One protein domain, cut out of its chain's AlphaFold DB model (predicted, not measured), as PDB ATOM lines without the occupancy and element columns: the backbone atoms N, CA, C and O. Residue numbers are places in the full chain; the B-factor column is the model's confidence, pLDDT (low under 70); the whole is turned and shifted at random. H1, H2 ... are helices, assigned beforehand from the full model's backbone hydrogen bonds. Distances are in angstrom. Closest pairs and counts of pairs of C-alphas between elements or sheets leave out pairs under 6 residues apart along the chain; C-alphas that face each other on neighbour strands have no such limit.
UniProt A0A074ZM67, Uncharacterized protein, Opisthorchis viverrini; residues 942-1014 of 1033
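This is residues 942 to 1014 of the 1033 residues of an uncharacterized protein of Opisthorchis viverrini (UniProt A0A074ZM67). Three helices make the body: H1, the longest, packs side by side with H4, and H3 forms a helical hairpin with H4 that spreads open away from its turn, so that the three centres make a triangle with H4 at the corner between the other two. The short H2 caps one end beyond the end of H1, and the unnamed residues 1002 to 1014 fold back beside H3. The 73 printed residues hold four named helices, in the order H1, H2, H3, H4, and no named strand; the class is all helix. The whole is compact, with a radius of gyration of the C-alphas of 11.9 A, and spans 34 by 25 by 19 A.

Find C-alpha 947 at (21.972, 34.271, -57.493); from there H1 runs through residues 947 to 961, 20.5 A from first to last C-alpha, to C-alpha 961 at (25.680, 20.301, -43.020). H4, residues 991 to 1001, is 15.4 A long and ends at C-alpha 1001, at (32.325, 29.244, -41.389). Look at residues 974 to 986 for H3, which is 18.3 A long. H2 is the four residues 964 to 967.

Start at H1 and look across to H4: they touch, the closest C-alphas being those of Gly 956 and Thr 997, 4.2 A apart. They run the same way at a shallow tilt of 18 degrees. From H4 go on to H3: these two touch and form a hairpin, opposite ways at a shallow tilt of 29 degrees. Their closest C-alphas are those of Leu 985 and Lys 991, 4.5 A apart, and H3 touches H4 with residues 981 to 985 alone. H1 and H3 are near each other, with 5 pairs of C-alphas within 10 A. H2 is close to H1 but not clearly touching; their closest C-alphas, those of Tyr 959 and Leu 967, are 7.1 A apart. H2 is apart from H3 and from H4. Along the backbone, every O i to N i+4 pair is within hydrogen-bond range in H3, against 10 of 11 in H1 and 6 of 7 in H4, while H2 is too short for such a pair.

The two C-alphas farthest apart are those of Thr 965 and Pro 988, at 34.0 A. The printed part has no cut. The links H1 to H2 and H3 to H4 are tight, and that from H2 to H3, with 6 residues, is short. Look last at residues 1002 to 1014, whose C-alphas lie 9 to 17 A from the mean of all C-alphas. The mean pLDDT of the printed part is 79.9, and residue 1003 and residues 1006 to 1014 are under 70.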
ATOM      1  N   ALA A 942      28.532  35.308 -59.905       80.81
ATOM      2  CA  ALA A 942      27.109  35.631 -59.822       80.81
ATOM      3  C   ALA A 942      26.882  37.139 -59.599       80.81
ATOM      4  O   ALA A 942      27.523  37.761 -58.748       80.81
ATOM      5  N   ARG A 943      25.958  37.736 -60.362       77.31
ATOM      6  CA  ARG A 943      25.706  39.192 -60.386       77.31
ATOM      7  C   ARG A 943      24.264  39.572 -60.078       77.31
ATOM      8  O   ARG A 943      24.041  40.681 -59.591       77.31
ATOM      9  N   SER A 944      23.286  38.703 -60.344       82.25
ATOM     10  CA  SER A 944      21.887  39.020 -60.051       82.25
ATOM     11  C   SER A 944      21.624  39.164 -58.545       82.25
ATOM     12  O   SER A 944      22.307  38.592 -57.691       82.25
ATOM     13  N   SER A 945      20.553  39.886 -58.218       83.38
ATOM     14  CA  SER A 945      20.076  40.101 -56.848       83.38
ATOM     15  C   SER A 945      19.589  38.834 -56.130       83.38
ATOM     16  O   SER A 945      19.294  38.905 -54.939       83.38
ATOM     17  N   ILE A 946      19.499  37.694 -56.826       85.50
ATOM     18  CA  ILE A 946      18.991  36.422 -56.295       85.50
ATOM     19  C   ILE A 946      20.108  35.365 -56.256       85.50
ATOM     20  O   ILE A 946      20.335  34.733 -55.224       85.50
ATOM     21  N   THR A 947      20.856  35.224 -57.355       85.94
ATOM     22  CA  THR A 947      21.972  34.271 -57.493       85.94
ATOM     23  C   THR A 947      23.117  34.556 -56.522       85.94
ATOM     24  O   THR A 947      23.604  33.627 -55.881       85.94
ATOM     25  N   GLY A 948      23.527  35.822 -56.374       86.06
ATOM     26  CA  GLY A 948      24.629  36.223 -55.491       86.06
ATOM     27  C   GLY A 948      24.384  35.874 -54.014       86.06
ATOM     28  O   GLY A 948      25.200  35.171 -53.416       86.06
ATOM     29  N   PRO A 949      23.255  36.302 -53.409       86.75
ATOM     30  CA  PRO A 949      22.891  35.901 -52.049       86.75
ATOM     31  C   PRO A 949      22.715  34.386 -51.896       86.75
ATOM     32  O   PRO A 949      23.209  33.809 -50.930       86.75
ATOM     33  N   GLY A 950      22.075  33.722 -52.864       87.88
ATOM     34  CA  GLY A 950      21.839  32.283 -52.796       87.88
ATOM     35  C   GLY A 950      23.115  31.439 -52.881       87.88
ATOM     36  O   GLY A 950      23.225  30.444 -52.168       87.88
ATOM     37  N   PHE A 951      24.105  31.845 -53.685       92.44
ATOM     38  CA  PHE A 951      25.449  31.248 -53.688       92.44
ATOM     39  C   PHE A 951      26.084  31.294 -52.292       92.44
ATOM     40  O   PHE A 951      26.582  30.277 -51.808       92.44
ATOM     41  N   LEU A 952      26.013  32.447 -51.623       90.69
ATOM     42  CA  LEU A 952      26.536  32.615 -50.269       90.69
ATOM     43  C   LEU A 952      25.792  31.709 -49.272       90.69
ATOM     44  O   LEU A 952      26.438  31.011 -48.496       90.69
ATOM     45  N   HIS A 953      24.461  31.610 -49.356       90.50
ATOM     46  CA  HIS A 953      23.694  30.654 -48.545       90.50
ATOM     47  C   HIS A 953      24.113  29.192 -48.794       90.50
ATOM     48  O   HIS A 953      24.318  28.464 -47.828       90.50
ATOM     49  N   LEU A 954      24.337  28.763 -50.047       92.75
ATOM     50  CA  LEU A 954      24.849  27.412 -50.351       92.75
ATOM     51  C   LEU A 954      26.233  27.172 -49.738       92.75
ATOM     52  O   LEU A 954      26.479  26.100 -49.186       92.75
ATOM     53  N   LEU A 955      27.119  28.171 -49.796       91.44
ATOM     54  CA  LEU A 955      28.427  28.110 -49.151       91.44
ATOM     55  C   LEU A 955      28.282  28.005 -47.623       91.44
ATOM     56  O   LEU A 955      28.926  27.160 -47.012       91.44
ATOM     57  N   GLY A 956      27.392  28.781 -46.999       87.62
ATOM     58  CA  GLY A 956      27.088  28.669 -45.565       87.62
ATOM     59  C   GLY A 956      26.490  27.309 -45.183       87.62
ATOM     60  O   GLY A 956      26.826  26.742 -44.142       87.62
ATOM     61  N   TYR A 957      25.650  26.737 -46.047       89.75
ATOM     62  CA  TYR A 957      25.073  25.411 -45.860       89.75
ATOM     63  C   TYR A 957      26.114  24.284 -45.931       89.75
ATOM     64  O   TYR A 957      25.989  23.337 -45.155       89.75
ATOM     65  N   ILE A 958      27.171  24.396 -46.746       90.56
ATOM     66  CA  ILE A 958      28.296  23.438 -46.737       90.56
ATOM     67  C   ILE A 958      28.895  23.316 -45.328       90.56
ATOM     68  O   ILE A 958      28.872  22.233 -44.748       90.56
ATOM     69  N   TYR A 959      29.327  24.424 -44.717       86.75
ATOM     70  CA  TYR A 959      29.935  24.403 -43.373       86.75
ATOM     71  C   TYR A 959      28.928  24.115 -42.239       86.75
ATOM     72  O   TYR A 959      29.321  23.842 -41.103       86.75
ATOM     73  N   THR A 960      27.625  24.136 -42.543       85.31
ATOM     74  CA  THR A 960      26.545  23.787 -41.603       85.31
ATOM     75  C   THR A 960      26.177  22.300 -41.632       85.31
ATOM     76  O   THR A 960      25.821  21.760 -40.583       85.31
ATOM     77  N   TYR A 961      26.228  21.650 -42.803       87.38
ATOM     78  CA  TYR A 961      25.680  20.301 -43.020       87.38
ATOM     79  C   TYR A 961      26.697  19.238 -43.468       87.38
ATOM     80  O   TYR A 961      26.371  18.054 -43.391       87.38
ATOM     81  N   TRP A 962      27.897  19.599 -43.936       89.81
ATOM     82  CA  TRP A 962      28.948  18.607 -44.217       89.81
ATOM     83  C   TRP A 962      29.616  18.127 -42.909       89.81
ATOM     84  O   TRP A 962      29.687  18.889 -41.939       89.81
ATOM     85  N   PRO A 963      30.117  16.878 -42.839       86.62
ATOM     86  CA  PRO A 963      30.813  16.361 -41.663       86.62
ATOM     87  C   PRO A 963      32.039  17.202 -41.301       86.62
ATOM     88  O   PRO A 963      32.841  17.544 -42.170       86.62
ATOM     89  N   LYS A 964      32.236  17.474 -40.006       84.25
ATOM     90  CA  LYS A 964      33.390  18.247 -39.513       84.25
ATOM     91  C   LYS A 964      34.730  17.654 -39.939       84.25
ATOM     92  O   LYS A 964      35.560  18.361 -40.490       84.25
ATOM     93  N   THR A 965      34.871  16.340 -39.784       84.44
ATOM     94  CA  THR A 965      36.046  15.568 -40.205       84.44
ATOM     95  C   THR A 965      36.340  15.687 -41.699       84.44
ATOM     96  O   THR A 965      37.494  15.592 -42.097       84.44
ATOM     97  N   LEU A 966      35.321  15.913 -42.534       86.06
ATOM     98  CA  LEU A 966      35.504  16.182 -43.956       86.06
ATOM     99  C   LEU A 966      35.940  17.637 -44.164       86.06
ATOM    100  O   LEU A 966      36.947  17.861 -44.828       86.06
ATOM    101  N   LEU A 967      35.247  18.607 -43.555       84.62
ATOM    102  CA  LEU A 967      35.579  20.039 -43.636       84.62
ATOM    103  C   LEU A 967      37.018  20.341 -43.175       84.62
ATOM    104  O   LEU A 967      37.703  21.127 -43.817       84.62
ATOM    105  N   GLU A 968      37.492  19.674 -42.122       82.50
ATOM    106  CA  GLU A 968      38.865  19.763 -41.596       82.50
ATOM    107  C   GLU A 968      39.934  19.239 -42.579       82.50
ATOM    108  O   GLU A 968      41.097  19.622 -42.478       82.50
ATOM    109  N   THR A 969      39.554  18.407 -43.560       82.75
ATOM    110  CA  THR A 969      40.455  17.923 -44.630       82.75
ATOM    111  C   THR A 969      40.399  18.750 -45.919       82.75
ATOM    112  O   THR A 969      41.188  18.495 -46.830       82.75
ATOM    113  N   LEU A 970      39.495  19.734 -46.029       84.44
ATOM    114  CA  LEU A 970      39.371  20.561 -47.233       84.44
ATOM    115  C   LEU A 970      40.391  21.705 -47.234       84.44
ATOM    116  O   LEU A 970      40.425  22.550 -46.339       84.44
ATOM    117  N   SER A 971      41.190  21.788 -48.295       79.25
ATOM    118  CA  SER A 971      42.155  22.866 -48.499       79.25
ATOM    119  C   SER A 971      41.471  24.070 -49.150       79.25
ATOM    120  O   SER A 971      41.281  24.096 -50.366       79.25
ATOM    121  N   VAL A 972      41.100  25.082 -48.362       81.38
ATOM    122  CA  VAL A 972      40.379  26.265 -48.867       81.38
ATOM    123  C   VAL A 972      41.247  27.520 -48.778       81.38
ATOM    124  O   VAL A 972      41.846  27.823 -47.748       81.38
ATOM    125  N   ASN A 973      41.325  28.280 -49.873       81.06
ATOM    126  CA  ASN A 973      42.174  29.467 -49.959       81.06
ATOM    127  C   ASN A 973      41.573  30.648 -49.173       81.06
ATOM    128  O   ASN A 973      40.795  31.440 -49.710       81.06
ATOM    129  N   GLU A 974      41.979  30.807 -47.908       80.75
ATOM    130  CA  GLU A 974      41.526  31.899 -47.030       80.75
ATOM    131  C   GLU A 974      41.692  33.290 -47.668       80.75
ATOM    132  O   GLU A 974      40.834  34.156 -47.516       80.75
ATOM    133  N   LYS A 975      42.783  33.529 -48.411       81.69
ATOM    134  CA  LYS A 975      43.048  34.830 -49.056       81.69
ATOM    135  C   LYS A 975      42.051  35.124 -50.179       81.69
ATOM    136  O   LYS A 975      41.719  36.287 -50.399       81.69
ATOM    137  N   TYR A 976      41.571  34.092 -50.870       83.81
ATOM    138  CA  TYR A 976      40.507  34.209 -51.865       83.81
ATOM    139  C   TYR A 976      39.146  34.438 -51.192       83.81
ATOM    140  O   TYR A 976      38.466  35.407 -51.529       83.81
ATOM    141  N   LEU A 977      38.795  33.636 -50.175       84.62
ATOM    142  CA  LEU A 977      37.551  33.814 -49.412       84.62
ATOM    143  C   LEU A 977      37.439  35.205 -48.778       84.62
ATOM    144  O   LEU A 977      36.391  35.831 -48.880       84.62
ATOM    145  N   ASN A 978      38.511  35.726 -48.175       83.25
ATOM    146  CA  ASN A 978      38.501  37.063 -47.574       83.25
ATOM    147  C   ASN A 978      38.206  38.158 -48.621       83.25
ATOM    148  O   ASN A 978      37.375  39.026 -48.369       83.25
ATOM    149  N   ARG A 979      38.791  38.078 -49.829       84.06
ATOM    150  CA  ARG A 979      38.485  39.004 -50.943       84.06
ATOM    151  C   ARG A 979      37.039  38.879 -51.428       84.06
ATOM    152  O   ARG A 979      36.386  39.894 -51.676       84.06
ATOM    153  N   LEU A 980      36.540  37.649 -51.553       84.88
ATOM    154  CA  LEU A 980      35.161  37.359 -51.947       84.88
ATOM    155  C   LEU A 980      34.174  37.933 -50.922       84.88
ATOM    156  O   LEU A 980      33.230  38.626 -51.300       84.88
ATOM    157  N   PHE A 981      34.423  37.727 -49.628       86.69
ATOM    158  CA  PHE A 981      33.577  38.246 -48.558       86.69
ATOM    159  C   PHE A 981      33.677  39.765 -48.388       86.69
ATOM    160  O   PHE A 981      32.630  40.387 -48.240       86.69
ATOM    161  N   ASP A 982      34.854  40.395 -48.474       83.75
ATOM    162  CA  ASP A 982      34.950  41.866 -48.462       83.75
ATOM    163  C   ASP A 982      34.158  42.469 -49.648       83.75
ATOM    164  O   ASP A 982      33.364  43.397 -49.470       83.75
ATOM    165  N   THR A 983      34.250  41.866 -50.842       83.75
ATOM    166  CA  THR A 983      33.439  42.262 -52.009       83.75
ATOM    167  C   THR A 983      31.939  42.087 -51.736       83.75
ATOM    168  O   THR A 983      31.160  43.027 -51.917       83.75
ATOM    169  N   ALA A 984      31.521  40.926 -51.224       82.94
ATOM    170  CA  ALA A 984      30.122  40.608 -50.933       82.94
ATOM    171  C   ALA A 984      29.544  41.327 -49.692       82.94
ATOM    172  O   ALA A 984      28.324  41.342 -49.510       82.94
ATOM    173  N   LEU A 985      30.376  41.920 -48.832       82.56
ATOM    174  CA  LEU A 985      29.972  42.802 -47.727       82.56
ATOM    175  C   LEU A 985      29.777  44.256 -48.180       82.56
ATOM    176  O   LEU A 985      29.002  44.984 -47.548       82.56
ATOM    177  N   SER A 986      30.459  44.673 -49.256       81.62
ATOM    178  CA  SER A 986      30.293  46.005 -49.849       81.62
ATOM    179  C   SER A 986      28.936  46.166 -50.551       81.62
ATOM    180  O   SER A 986      28.277  47.193 -50.390       81.62
ATOM    181  N   ASN A 987      28.469  45.126 -51.255       81.31
ATOM    182  CA  ASN A 987      27.169  45.109 -51.929       81.31
ATOM    183  C   ASN A 987      26.020  44.923 -50.905       81.31
ATOM    184  O   ASN A 987      25.990  43.910 -50.200       81.31
ATOM    185  N   PRO A 988      25.044  45.852 -50.820       79.12
ATOM    186  CA  PRO A 988      23.987  45.819 -49.806       79.12
ATOM    187  C   PRO A 988      23.035  44.619 -49.923       79.12
ATOM    188  O   PRO A 988      22.450  44.231 -48.914       79.12
ATOM    189  N   ILE A 989      22.891  44.022 -51.112       84.25
ATOM    190  CA  ILE A 989      21.986  42.888 -51.359       84.25
ATOM    191  C   ILE A 989      22.582  41.600 -50.772       84.25
ATOM    192  O   ILE A 989      21.919  40.878 -50.029       84.25
ATOM    193  N   THR A 990      23.861  41.333 -51.047       85.06
ATOM    194  CA  THR A 990      24.577  40.155 -50.530       85.06
ATOM    195  C   THR A 990      24.937  40.281 -49.052       85.06
ATOM    196  O   THR A 990      24.978  39.273 -48.358       85.06
ATOM    197  N   LYS A 991      25.127  41.503 -48.532       80.94
ATOM    198  CA  LYS A 991      25.602  41.799 -47.166       80.94
ATOM    199  C   LYS A 991      24.916  41.025 -46.033       80.94
ATOM    200  O   LYS A 991      25.569  40.745 -45.027       80.94
ATOM    201  N   LYS A 992      23.626  40.687 -46.162       83.50
ATOM    202  CA  LYS A 992      22.930  39.806 -45.206       83.50
ATOM    203  C   LYS A 992      23.441  38.364 -45.321       83.50
ATOM    204  O   LYS A 992      23.977  37.840 -44.347       83.50
ATOM    205  N   ALA A 993      23.331  37.773 -46.511       82.94
ATOM    206  CA  ALA A 993      23.789  36.418 -46.811       82.94
ATOM    207  C   ALA A 993      25.260  36.213 -46.417       82.94
ATOM    208  O   ALA A 993      25.595  35.228 -45.762       82.94
ATOM    209  N   THR A 994      26.134  37.182 -46.711       84.44
ATOM    210  CA  THR A 994      27.559  37.124 -46.351       84.44
ATOM    211  C   THR A 994      27.778  37.011 -44.840       84.44
ATOM    212  O   THR A 994      28.660  36.277 -44.408       84.44
ATOM    213  N   ARG A 995      26.968  37.685 -44.012       80.88
ATOM    214  CA  ARG A 995      27.061  37.590 -42.542       80.88
ATOM    215  C   ARG A 995      26.603  36.228 -42.020       80.88
ATOM    216  O   ARG A 995      27.256  35.682 -41.139       80.88
ATOM    217  N   GLU A 996      25.527  35.680 -42.581       81.75
ATOM    218  CA  GLU A 996      25.018  34.337 -42.248       81.75
ATOM    219  C   GLU A 996      25.996  33.237 -42.708       81.75
ATOM    220  O   GLU A 996      26.206  32.249 -42.010       81.75
ATOM    221  N   THR A 997      26.694  33.467 -43.822       85.38
ATOM    222  CA  THR A 997      27.777  32.610 -44.331       85.38
ATOM    223  C   THR A 997      29.000  32.650 -43.412       85.38
ATOM    224  O   THR A 997      29.451  31.606 -42.949       85.38
ATOM    225  N   ILE A 998      29.505  33.844 -43.075       82.50
ATOM    226  CA  ILE A 998      30.630  34.021 -42.136       82.50
ATOM    227  C   ILE A 998      30.313  33.371 -40.778       82.50
ATOM    228  O   ILE A 998      31.183  32.727 -40.197       82.50
ATOM    229  N   ALA A 999      29.066  33.464 -40.303       79.12
ATOM    230  CA  ALA A 999      28.611  32.808 -39.077       79.12
ATOM    231  C   ALA A 999      28.671  31.269 -39.132       79.12
ATOM    232  O   ALA A 999      28.914  30.641 -38.106       79.12
ATOM    233  N   ALA A1000      28.464  30.665 -40.307       80.25
ATOM    234  CA  ALA A1000      28.560  29.217 -40.508       80.25
ATOM    235  C   ALA A1000      30.007  28.722 -40.682       80.25
ATOM    236  O   ALA A1000      30.333  27.620 -40.246       80.25
ATOM    237  N   LEU A1001      30.887  29.536 -41.280       81.50
ATOM    238  CA  LEU A1001      32.325  29.244 -41.389       81.50
ATOM    239  C   LEU A1001      33.085  29.468 -40.065       81.50
ATOM    240  O   LEU A1001      34.210  28.981 -39.910       81.50
ATOM    241  N   TYR A1002      32.500  30.211 -39.118       71.31
ATOM    242  CA  TYR A1002      33.120  30.549 -37.837       71.31
ATOM    243  C   TYR A1002      33.394  29.292 -36.995       71.31
ATOM    244  O   TYR A1002      32.482  28.672 -36.446       71.31
ATOM    245  N   GLY A1003      34.674  28.933 -36.891       67.06
ATOM    246  CA  GLY A1003      35.150  27.713 -36.232       67.06
ATOM    247  C   GLY A1003      35.930  26.764 -37.147       67.06
ATOM    248  O   GLY A1003      36.615  25.894 -36.623       67.06
ATOM    249  N   TYR A1004      35.880  26.952 -38.473       72.50
ATOM    250  CA  TYR A1004      36.657  26.159 -39.441       72.50
ATOM    251  C   TYR A1004      37.764  26.963 -40.146       72.50
ATOM    252  O   TYR A1004      38.814  26.411 -40.452       72.50
ATOM    253  N   ILE A1005      37.543  28.257 -40.425       70.69
ATOM    254  CA  ILE A1005      38.437  29.096 -41.253       70.69
ATOM    255  C   ILE A1005      38.733  30.437 -40.562       70.69
ATOM    256  O   ILE A1005      37.838  31.042 -39.965       70.69
ATOM    257  N   THR A1006      39.969  30.951 -40.665       65.88
ATOM    258  CA  THR A1006      40.376  32.227 -40.047       65.88
ATOM    259  C   THR A1006      40.057  33.427 -40.945       65.88
ATOM    260  O   THR A1006      40.910  34.055 -41.573       65.88
ATOM    261  N   ILE A1007      38.768  33.770 -41.001       63.50
ATOM    262  CA  ILE A1007      38.270  34.923 -41.761       63.50
ATOM    263  C   ILE A1007      38.845  36.225 -41.169       63.50
ATOM    264  O   ILE A1007      38.673  36.530 -39.989       63.50
ATOM    265  N   LYS A1008      39.548  36.986 -42.013       59.25
ATOM    266  CA  LYS A1008      40.247  38.250 -41.723       59.25
ATOM    267  C   LYS A1008      39.842  39.293 -42.766       59.25
ATOM    268  O   LYS A1008      40.660  39.782 -43.541       59.25
ATOM    269  N   THR A1009      38.545  39.574 -42.812       58.03
ATOM    270  CA  THR A1009      37.914  40.579 -43.672       58.03
ATOM    271  C   THR A1009      38.100  41.978 -43.087       58.03
ATOM    272  O   THR A1009      37.747  42.240 -41.933       58.03
ATOM    273  N   ASN A1010      38.646  42.903 -43.880       54.53
ATOM    274  CA  ASN A1010      38.969  44.256 -43.404       54.53
ATOM    275  C   ASN A1010      37.708  45.063 -43.050       54.53
ATOM    276  O   ASN A1010      37.754  45.956 -42.206       54.53
ATOM    277  N   LEU A1011      36.563  44.718 -43.649       54.56
ATOM    278  CA  LEU A1011      35.263  45.346 -43.389       54.56
ATOM    279  C   LEU A1011      34.545  44.807 -42.131       54.56
ATOM    280  O   LEU A1011      33.369  45.111 -41.915       54.56
ATOM    281  N   PHE A1012      35.214  43.980 -41.317       51.22
ATOM    282  CA  PHE A1012      34.597  43.183 -40.246       51.22
ATOM    283  C   PHE A1012      35.243  43.389 -38.859       51.22
ATOM    284  O   PHE A1012      35.053  42.581 -37.949       51.22
ATOM    285  N   SER A1013      35.943  44.513 -38.673       41.22
ATOM    286  CA  SER A1013      36.697  44.946 -37.476       41.22
ATOM    287  C   SER A1013      35.878  45.191 -36.187       41.22
ATOM    288  O   SER A1013      36.341  45.863 -35.271       41.22
ATOM    289  N   LEU A1014      34.669  44.632 -36.100       38.25
ATOM    290  CA  LEU A1014      33.722  44.741 -34.979       38.25
ATOM    291  C   LEU A1014      33.207  43.375 -34.477       38.25
ATOM    292  O   LEU A1014      32.342  43.339 -33.609       38.25
TER     293      LEU A1014